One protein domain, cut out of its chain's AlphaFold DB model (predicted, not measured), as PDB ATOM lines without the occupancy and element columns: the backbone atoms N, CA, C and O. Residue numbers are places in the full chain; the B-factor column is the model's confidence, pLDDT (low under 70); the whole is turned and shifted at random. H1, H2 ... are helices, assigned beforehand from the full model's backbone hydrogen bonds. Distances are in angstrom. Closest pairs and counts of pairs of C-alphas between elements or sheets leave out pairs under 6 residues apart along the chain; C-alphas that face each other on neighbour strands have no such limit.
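Overview. This is residues 273 to 345 of the 519 residues of the protein "Reverse transcriptase domain-containing protein" of Rhizopus delemar (strain RA 99-880 / ATCC MYA-4621 / FGSC 9543 / NRRL 43880) (UniProt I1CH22). H4, H3 and H2 run back and forth with their centres in a triangle, and short H1 packs on H4 near its end. The printed part, 73 residues, has four named helices, H1 to H4, and no named strand: all helix. It is compact, radius of gyration of the C-alphas 11.4 A, spans 32 by 22 by 21 A.

Along the chain. Find C-alpha 329 at (232.710, 176.848, 112.927); H4 runs 22.1 A to C-alpha 344 at (214.041, 165.079, 112.217). H3 is residues 307 to 315, H2 287 to 299, 18.3 A, and H1 273 to 279.

Arrangement. H4 and H3 form a hairpin; their closest C-alphas, Cys 334 and Leu 310, are 5.0 A apart. H3 and H2 form another, closest C-alphas Leu 314 and Ile 290, 6.5 A. H1 touches residues 339 to 343 of H4 alone, closest C-alphas Val 278 and Lys 339, 6.1 A. O i to N i+4 pairs are within hydrogen-bond range throughout H2 and H4, 3 of 5 in H3, 0 of 3 in H1, where 2 of 4 O i to N i+3 pairs are.

Size, cuts and confidence. The printed part has no cut. Residues 316 to 328 make a long link. Look for pLDDT under 70 in 35 residues, among them 295 to 310.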
ATOM      1  N   ARG A 273     205.465 172.245 116.972       62.31
ATOM      2  CA  ARG A 273     205.067 173.648 117.196       62.31
ATOM      3  C   ARG A 273     205.960 174.358 118.209       62.31
ATOM      4  O   ARG A 273     206.282 175.525 118.023       62.31
ATOM      5  N   LYS A 274     206.395 173.660 119.267       57.09
ATOM      6  CA  LYS A 274     207.403 174.200 120.200       57.09
ATOM      7  C   LYS A 274     208.793 174.206 119.569       57.09
ATOM      8  O   LYS A 274     209.610 175.059 119.901       57.09
ATOM      9  N   VAL A 275     209.038 173.258 118.663       53.66
ATOM     10  CA  VAL A 275     210.297 173.116 117.926       53.66
ATOM     11  C   VAL A 275     210.333 173.995 116.662       53.66
ATOM     12  O   VAL A 275     211.409 174.251 116.146       53.66
ATOM     13  N   ALA A 276     209.215 174.546 116.184       47.47
ATOM     14  CA  ALA A 276     209.177 175.388 114.979       47.47
ATOM     15  C   ALA A 276     210.081 176.622 115.123       47.47
ATOM     16  O   ALA A 276     210.842 176.955 114.219       47.47
ATOM     17  N   ASN A 277     210.102 177.208 116.321       49.09
ATOM     18  CA  ASN A 277     210.958 178.348 116.645       49.09
ATOM     19  C   ASN A 277     212.443 177.958 116.784       49.09
ATOM     20  O   ASN A 277     213.294 178.837 116.887       49.09
ATOM     21  N   VAL A 278     212.776 176.659 116.787       56.50
ATOM     22  CA  VAL A 278     214.166 176.180 116.840       56.50
ATOM     23  C   VAL A 278     214.909 176.543 115.561       56.50
ATOM     24  O   VAL A 278     216.078 176.906 115.645       56.50
ATOM     25  N   GLN A 279     214.251 176.531 114.393       56.00
ATOM     26  CA  GLN A 279     214.872 177.022 113.154       56.00
ATOM     27  C   GLN A 279     215.301 178.483 113.296       56.00
ATOM     28  O   GLN A 279     216.444 178.827 112.991       56.00
ATOM     29  N   GLU A 280     214.429 179.305 113.872       60.50
ATOM     30  CA  GLU A 280     214.625 180.744 114.055       60.50
ATOM     31  C   GLU A 280     215.482 181.105 115.275       60.50
ATOM     32  O   GLU A 280     215.704 182.286 115.542       60.50
ATOM     33  N   PHE A 281     215.984 180.124 116.038       64.81
ATOM     34  CA  PHE A 281     216.784 180.453 117.210       64.81
ATOM     35  C   PHE A 281     218.035 181.242 116.826       64.81
ATOM     36  O   PHE A 281     218.826 180.757 116.003       64.81
ATOM     37  N   PRO A 282     218.240 182.422 117.443       68.00
ATOM     38  CA  PRO A 282     219.422 183.214 117.189       68.00
ATOM     39  C   PRO A 282     220.647 182.472 117.716       68.00
ATOM     40  O   PRO A 282     220.579 181.769 118.728       68.00
ATOM     41  N   VAL A 283     221.774 182.669 117.038       79.25
ATOM     42  CA  VAL A 283     223.064 182.165 117.506       79.25
ATOM     43  C   VAL A 283     223.333 182.731 118.913       79.25
ATOM     44  O   VAL A 283     223.234 183.952 119.095       79.25
ATOM     45  N   PRO A 284     223.627 181.880 119.915       78.31
ATOM     46  CA  PRO A 284     223.934 182.313 121.275       78.31
ATOM     47  C   PRO A 284     225.072 183.336 121.297       78.31
ATOM     48  O   PRO A 284     226.123 183.118 120.700       78.31
ATOM     49  N   LYS A 285     224.886 184.450 122.014       78.62
ATOM     50  CA  LYS A 285     225.911 185.505 122.129       78.62
ATOM     51  C   LYS A 285     226.612 185.491 123.483       78.62
ATOM     52  O   LYS A 285     227.702 186.044 123.612       78.62
ATOM     53  N   THR A 286     226.002 184.864 124.485       76.38
ATOM     54  CA  THR A 286     226.498 184.801 125.863       76.38
ATOM     55  C   THR A 286     226.365 183.391 126.444       76.38
ATOM     56  O   THR A 286     225.512 182.610 126.022       76.38
ATOM     57  N   GLY A 287     227.140 183.069 127.481       73.25
ATOM     58  CA  GLY A 287     227.017 181.805 128.214       73.25
ATOM     59  C   GLY A 287     225.648 181.612 128.882       73.25
ATOM     60  O   GLY A 287     225.178 180.488 129.040       73.25
ATOM     61  N   LYS A 288     224.920 182.700 129.189       69.56
ATOM     62  CA  LYS A 288     223.519 182.614 129.644       69.56
ATOM     63  C   LYS A 288     222.586 182.096 128.550       69.56
ATOM     64  O   LYS A 288     221.698 181.295 128.849       69.56
ATOM     65  N   ASP A 289     222.804 182.508 127.303       67.31
ATOM     66  CA  ASP A 289     222.043 182.008 126.153       67.31
ATOM     67  C   ASP A 289     222.319 180.518 125.932       67.31
ATOM     68  O   ASP A 289     221.385 179.745 125.723       67.31
ATOM     69  N   ILE A 290     223.581 180.100 126.092       76.56
ATOM     70  CA  ILE A 290     223.986 178.687 126.080       76.56
ATOM     71  C   ILE A 290     223.267 177.907 127.170       76.56
ATOM     72  O   ILE A 290     222.632 176.903 126.873       76.56
ATOM     73  N   MET A 291     223.295 178.367 128.424       65.94
ATOM     74  CA  MET A 291     222.608 177.673 129.518       65.94
ATOM     75  C   MET A 291     221.109 177.520 129.248       65.94
ATOM     76  O   MET A 291     220.546 176.453 129.503       65.94
ATOM     77  N   ARG A 292     220.463 178.554 128.694       62.22
ATOM     78  CA  ARG A 292     219.051 178.501 128.296       62.22
ATOM     79  C   ARG A 292     218.818 177.473 127.185       62.22
ATOM     80  O   ARG A 292     217.878 176.684 127.278       62.22
ATOM     81  N   TYR A 293     219.679 177.456 126.169       67.81
ATOM     82  CA  TYR A 293     219.597 176.531 125.040       67.81
ATOM     83  C   TYR A 293     219.865 175.077 125.445       67.81
ATOM     84  O   TYR A 293     219.067 174.188 125.145       67.81
ATOM     85  N   CYS A 294     220.934 174.828 126.201       70.19
ATOM     86  CA  CYS A 294     221.266 173.524 126.767       70.19
ATOM     87  C   CYS A 294     220.158 173.035 127.707       70.19
ATOM     88  O   CYS A 294     219.819 171.855 127.685       70.19
ATOM     89  N   GLY A 295     219.557 173.920 128.509       63.59
ATOM     90  CA  GLY A 295     218.413 173.591 129.364       63.59
ATOM     91  C   GLY A 295     217.202 173.106 128.564       63.59
ATOM     92  O   GLY A 295     216.667 172.036 128.851       63.59
ATOM     93  N   LEU A 296     216.818 173.845 127.516       64.44
ATOM     94  CA  LEU A 296     215.729 173.459 126.613       64.44
ATOM     95  C   LEU A 296     216.030 172.146 125.882       64.44
ATOM     96  O   LEU A 296     215.187 171.260 125.802       64.44
ATOM     97  N   THR A 297     217.247 171.997 125.374       69.69
ATOM     98  CA  THR A 297     217.669 170.783 124.674       69.69
ATOM     99  C   THR A 297     217.656 169.573 125.604       69.69
ATOM    100  O   THR A 297     217.221 168.491 125.219       69.69
ATOM    101  N   ASN A 298     218.074 169.756 126.859       69.38
ATOM    102  CA  ASN A 298     218.048 168.698 127.859       69.38
ATOM    103  C   ASN A 298     216.625 168.235 128.201       69.38
ATOM    104  O   ASN A 298     216.442 167.066 128.533       69.38
ATOM    105  N   TYR A 299     215.620 169.105 128.077       65.12
ATOM    106  CA  TYR A 299     214.213 168.722 128.232       65.12
ATOM    107  C   TYR A 299     213.771 167.698 127.171       65.12
ATOM    108  O   TYR A 299     213.035 166.765 127.474       65.12
ATOM    109  N   PHE A 300     214.290 167.819 125.947       66.50
ATOM    110  CA  PHE A 300     214.011 166.910 124.829       66.50
ATOM    111  C   PHE A 300     215.056 165.802 124.652       66.50
ATOM    112  O   PHE A 300     214.971 165.018 123.708       66.50
ATOM    113  N   ARG A 301     216.026 165.703 125.572       69.38
ATOM    114  CA  ARG A 301     217.202 164.823 125.486       69.38
ATOM    115  C   ARG A 301     216.907 163.379 125.066       69.38
ATOM    116  O   ARG A 301     217.680 162.880 124.255       69.38
ATOM    117  N   PRO A 302     215.835 162.705 125.540       68.12
ATOM    118  CA  PRO A 302     215.550 161.333 125.118       68.12
ATOM    119  C   PRO A 302     215.330 161.176 123.604       68.12
ATOM    120  O   PRO A 302     215.616 160.116 123.060       68.12
ATOM    121  N   HIS A 303     214.846 162.223 122.926       69.19
ATOM    122  CA  HIS A 303     214.530 162.231 121.492       69.19
ATOM    123  C   HIS A 303     215.677 162.745 120.617       69.19
ATOM    124  O   HIS A 303     215.512 162.869 119.407       69.19
ATOM    125  N   ILE A 304     216.823 163.085 121.210       67.81
ATOM    126  CA  ILE A 304     217.974 163.628 120.490       67.81
ATOM    127  C   ILE A 304     219.086 162.577 120.535       67.81
ATOM    128  O   ILE A 304     219.820 162.483 121.528       67.81
ATOM    129  N   PRO A 305     219.257 161.780 119.466       64.69
ATOM    130  CA  PRO A 305     220.456 160.978 119.298       64.69
ATOM    131  C   PRO A 305     221.685 161.876 119.431       64.69
ATOM    132  O   PRO A 305     221.718 162.976 118.882       64.69
ATOM    133  N   LYS A 306     222.708 161.422 120.160       64.06
ATOM    134  CA  LYS A 306     223.977 162.159 120.311       64.06
ATOM    135  C   LYS A 306     223.832 163.522 121.004       64.06
ATOM    136  O   LYS A 306     224.744 164.340 120.908       64.06
ATOM    137  N   ALA A 307     222.752 163.745 121.770       66.25
ATOM    138  CA  ALA A 307     222.493 165.008 122.474       66.25
ATOM    139  C   ALA A 307     223.716 165.541 123.227       66.25
ATOM    140  O   ALA A 307     223.998 166.733 123.186       66.25
ATOM    141  N   SER A 308     224.460 164.661 123.902       66.19
ATOM    142  CA  SER A 308     225.627 165.088 124.668       66.19
ATOM    143  C   SER A 308     226.799 165.557 123.808       66.19
ATOM    144  O   SER A 308     227.478 166.464 124.268       66.19
ATOM    145  N   ALA A 309     227.036 165.017 122.601       61.88
ATOM    146  CA  ALA A 309     228.077 165.568 121.713       61.88
ATOM    147  C   ALA A 309     227.664 166.913 121.187       61.88
ATOM    148  O   ALA A 309     228.433 167.858 121.237       61.88
ATOM    149  N   LEU A 310     226.436 166.988 120.683       67.25
ATOM    150  CA  LEU A 310     225.933 168.210 120.083       67.25
ATOM    151  C   LEU A 310     225.917 169.347 121.113       67.25
ATOM    152  O   LEU A 310     226.164 170.500 120.774       67.25
ATOM    153  N   LEU A 311     225.678 169.017 122.386       74.38
ATOM    154  CA  LEU A 311     225.716 169.974 123.483       74.38
ATOM    155  C   LEU A 311     227.098 170.192 124.102       74.38
ATOM    156  O   LEU A 311     227.274 171.248 124.691       74.38
ATOM    157  N   ALA A 312     228.058 169.265 124.035       75.69
ATOM    158  CA  ALA A 312     229.310 169.378 124.797       75.69
ATOM    159  C   ALA A 312     230.162 170.607 124.414       75.69
ATOM    160  O   ALA A 312     230.542 171.346 125.324       75.69
ATOM    161  N   PRO A 313     230.414 170.899 123.120       78.12
ATOM    162  CA  PRO A 313     231.104 172.120 122.708       78.12
ATOM    163  C   PRO A 313     230.344 173.383 123.113       78.12
ATOM    164  O   PRO A 313     230.953 174.378 123.485       78.12
ATOM    165  N   LEU A 314     229.008 173.335 123.095       81.88
ATOM    166  CA  LEU A 314     228.179 174.460 123.518       81.88
ATOM    167  C   LEU A 314     228.251 174.658 125.041       81.88
ATOM    168  O   LEU A 314     228.483 175.770 125.493       81.88
ATOM    169  N   ASP A 315     228.121 173.598 125.840       81.38
ATOM    170  CA  ASP A 315     228.124 173.654 127.310       81.38
ATOM    171  C   ASP A 315     229.497 174.045 127.883       81.38
ATOM    172  O   ASP A 315     229.563 174.662 128.948       81.38
ATOM    173  N   ALA A 316     230.590 173.794 127.153       82.44
ATOM    174  CA  ALA A 316     231.915 174.317 127.496       82.44
ATOM    175  C   ALA A 316     231.941 175.857 127.565       82.44
ATOM    176  O   ALA A 316     232.685 176.428 128.358       82.44
ATOM    177  N   LEU A 317     231.073 176.529 126.801       83.94
ATOM    178  CA  LEU A 317     230.959 177.986 126.748       83.94
ATOM    179  C   LEU A 317     229.981 178.568 127.789       83.94
ATOM    180  O   LEU A 317     229.735 179.775 127.801       83.94
ATOM    181  N   ARG A 318     229.387 177.752 128.678       81.06
ATOM    182  CA  ARG A 318     228.281 178.201 129.556       81.06
ATOM    183  C   ARG A 318     228.668 179.310 130.540       81.06
ATOM    184  O   ARG A 318     227.808 180.081 130.962       81.06
ATOM    185  N   ASN A 319     229.943 179.368 130.920       81.75
ATOM    186  CA  ASN A 319     230.462 180.319 131.906       81.75
ATOM    187  C   ASN A 319     231.016 181.596 131.259       81.75
ATOM    188  O   ASN A 319     231.409 182.523 131.969       81.75
ATOM    189  N   GLU A 320     231.018 181.668 129.928       82.75
ATOM    190  CA  GLU A 320     231.595 182.786 129.196       82.75
ATOM    191  C   GLU A 320     230.640 183.978 129.135       82.75
ATOM    192  O   GLU A 320     229.443 183.854 128.864       82.75
ATOM    193  N   LYS A 321     231.169 185.183 129.373       80.19
ATOM    194  CA  LYS A 321     230.356 186.413 129.359       80.19
ATOM    195  C   LYS A 321     229.984 186.847 127.940       80.19
ATOM    196  O   LYS A 321     228.911 187.410 127.746       80.19
ATOM    197  N   SER A 322     230.851 186.582 126.965       83.81
ATOM    198  CA  SER A 322     230.652 186.909 125.551       83.81
ATOM    199  C   SER A 322     231.230 185.806 124.678       83.81
ATOM    200  O   SER A 322     232.353 185.365 124.902       83.81
ATOM    201  N   LEU A 323     230.468 185.386 123.672       83.88
ATOM    202  CA  LEU A 323     230.858 184.328 122.741       83.88
ATOM    203  C   LEU A 323     231.381 184.868 121.412       83.88
ATOM    204  O   LEU A 323     231.849 184.087 120.600       83.88
ATOM    205  N   ILE A 324     231.365 186.185 121.188       79.81
ATOM    206  CA  ILE A 324     231.676 186.795 119.880       79.81
ATOM    207  C   ILE A 324     233.052 186.370 119.341       79.81
ATOM    208  O   ILE A 324     233.209 186.209 118.138       79.81
ATOM    209  N   LYS A 325     234.043 186.179 120.221       78.81
ATOM    210  CA  LYS A 325     235.405 185.756 119.847       78.81
ATOM    211  C   LYS A 325     235.666 184.255 120.013       78.81
ATOM    212  O   LYS A 325     236.676 183.767 119.528       78.81
ATOM    213  N   LEU A 326     234.801 183.548 120.742       82.31
ATOM    214  CA  LEU A 326     234.959 182.125 121.078       82.31
ATOM    215  C   LEU A 326     234.096 181.223 120.188       82.31
ATOM    216  O   LEU A 326     234.383 180.037 120.035       82.31
ATOM    217  N   TRP A 327     233.033 181.774 119.604       87.06
ATOM    218  CA  TRP A 327     232.185 181.089 118.644       87.06
ATOM    219  C   TRP A 327     232.970 180.853 117.357       87.06
ATOM    220  O   TRP A 327     233.497 181.786 116.761       87.06
ATOM    221  N   ASN A 328     233.058 179.593 116.948       87.38
ATOM    222  CA  ASN A 328     233.810 179.153 115.781       87.38
ATOM    223  C   ASN A 328     232.940 178.190 114.964       87.38
ATOM    224  O   ASN A 328     231.826 177.847 115.378       87.38
ATOM    225  N   ASP A 329     233.459 177.719 113.836       84.94
ATOM    226  CA  ASP A 329     232.710 176.848 112.927       84.94
ATOM    227  C   ASP A 329     232.265 175.540 113.591       84.94
ATOM    228  O   ASP A 329     231.165 175.058 113.326       84.94
ATOM    229  N   LYS A 330     233.048 175.001 114.536       79.62
ATOM    230  CA  LYS A 330     232.677 173.804 115.307       79.62
ATOM    231  C   LYS A 330     231.449 174.057 116.185       79.62
ATOM    232  O   LYS A 330     230.537 173.230 116.225       79.62
ATOM    233  N   HIS A 331     231.395 175.203 116.867       83.94
ATOM    234  CA  HIS A 331     230.232 175.607 117.663       83.94
ATOM    235  C   HIS A 331     228.999 175.828 116.778       83.94
ATOM    236  O   HIS A 331     227.909 175.363 117.122       83.94
ATOM    237  N   GLN A 332     229.182 176.452 115.610       84.38
ATOM    238  CA  GLN A 332     228.112 176.678 114.640       84.38
ATOM    239  C   GLN A 332     227.550 175.361 114.088       84.38
ATOM    240  O   GLN A 332     226.343 175.137 114.138       84.38
ATOM    241  N   GLN A 333     228.417 174.437 113.670       80.12
ATOM    242  CA  GLN A 333     228.012 173.114 113.197       80.12
ATOM    243  C   GLN A 333     227.259 172.323 114.272       80.12
ATOM    244  O   GLN A 333     226.241 171.702 113.975       80.12
ATOM    245  N   CYS A 334     227.712 172.354 115.531       78.75
ATOM    246  CA  CYS A 334     227.009 171.683 116.630       78.75
ATOM    247  C   CYS A 334     225.613 172.272 116.859       78.75
ATOM    248  O   CYS A 334     224.648 171.530 117.054       78.75
ATOM    249  N   PHE A 335     225.502 173.600 116.805       78.25
ATOM    250  CA  PHE A 335     224.237 174.308 116.929       78.25
ATOM    251  C   PHE A 335     223.264 173.930 115.804       78.25
ATOM    252  O   PHE A 335     222.133 173.533 116.095       78.25
ATOM    253  N   ASP A 336     223.712 173.954 114.549       79.19
ATOM    254  CA  ASP A 336     222.883 173.643 113.379       79.19
ATOM    255  C   ASP A 336     222.505 172.159 113.301       79.19
ATOM    256  O   ASP A 336     221.351 171.817 113.029       79.19
ATOM    257  N   ASN A 337     223.433 171.257 113.633       75.44
ATOM    258  CA  ASN A 337     223.148 169.827 113.724       75.44
ATOM    259  C   ASN A 337     222.101 169.534 114.800       75.44
ATOM    260  O   ASN A 337     221.203 168.722 114.577       75.44
ATOM    261  N   LEU A 338     222.159 170.216 115.948       74.38
ATOM    262  CA  LEU A 338     221.141 170.047 116.979       74.38
ATOM    263  C   LEU A 338     219.764 170.532 116.510       74.38
ATOM    264  O   LEU A 338     218.767 169.850 116.754       74.38
ATOM    265  N   LYS A 339     219.702 171.661 115.791       73.00
ATOM    266  CA  LYS A 339     218.456 172.110 115.152       73.00
ATOM    267  C   LYS A 339     217.921 171.045 114.199       73.00
ATOM    268  O   LYS A 339     216.742 170.711 114.265       73.00
ATOM    269  N   LYS A 340     218.784 170.478 113.350       74.31
ATOM    270  CA  LYS A 340     218.406 169.441 112.385       74.31
ATOM    271  C   LYS A 340     217.847 168.194 113.069       74.31
ATOM    272  O   LYS A 340     216.760 167.756 112.715       74.31
ATOM    273  N   VAL A 341     218.520 167.676 114.097       72.81
ATOM    274  CA  VAL A 341     218.064 166.487 114.840       72.81
ATOM    275  C   VAL A 341     216.720 166.728 115.534       72.81
ATOM    276  O   VAL A 341     215.844 165.864 115.515       72.81
ATOM    277  N   LEU A 342     216.520 167.915 116.113       67.50
ATOM    278  CA  LEU A 342     215.232 168.297 116.698       67.50
ATOM    279  C   LEU A 342     214.104 168.326 115.649       67.50
ATOM    280  O   LEU A 342     212.969 167.964 115.964       67.50
ATOM    281  N   LEU A 343     214.413 168.717 114.409       68.25
ATOM    282  CA  LEU A 343     213.465 168.746 113.290       68.25
ATOM    283  C   LEU A 343     213.191 167.361 112.691       68.25
ATOM    284  O   LEU A 343     212.068 167.102 112.264       68.25
ATOM    285  N   GLU A 344     214.183 166.467 112.685       68.19
ATOM    286  CA  GLU A 344     214.041 165.079 112.217       68.19
ATOM    287  C   GLU A 344     213.056 164.261 113.079       68.19
ATOM    288  O   GLU A 344     212.527 163.253 112.615       68.19
ATOM    289  N   ASN A 345     212.736 164.741 114.289       67.94
ATOM    290  CA  ASN A 345     211.628 164.281 115.130       67.94
ATOM    291  C   ASN A 345     211.630 162.766 115.400       67.94
ATOM    292  O   ASN A 345     210.696 162.039 115.044       67.94
TER     293      ASN A 345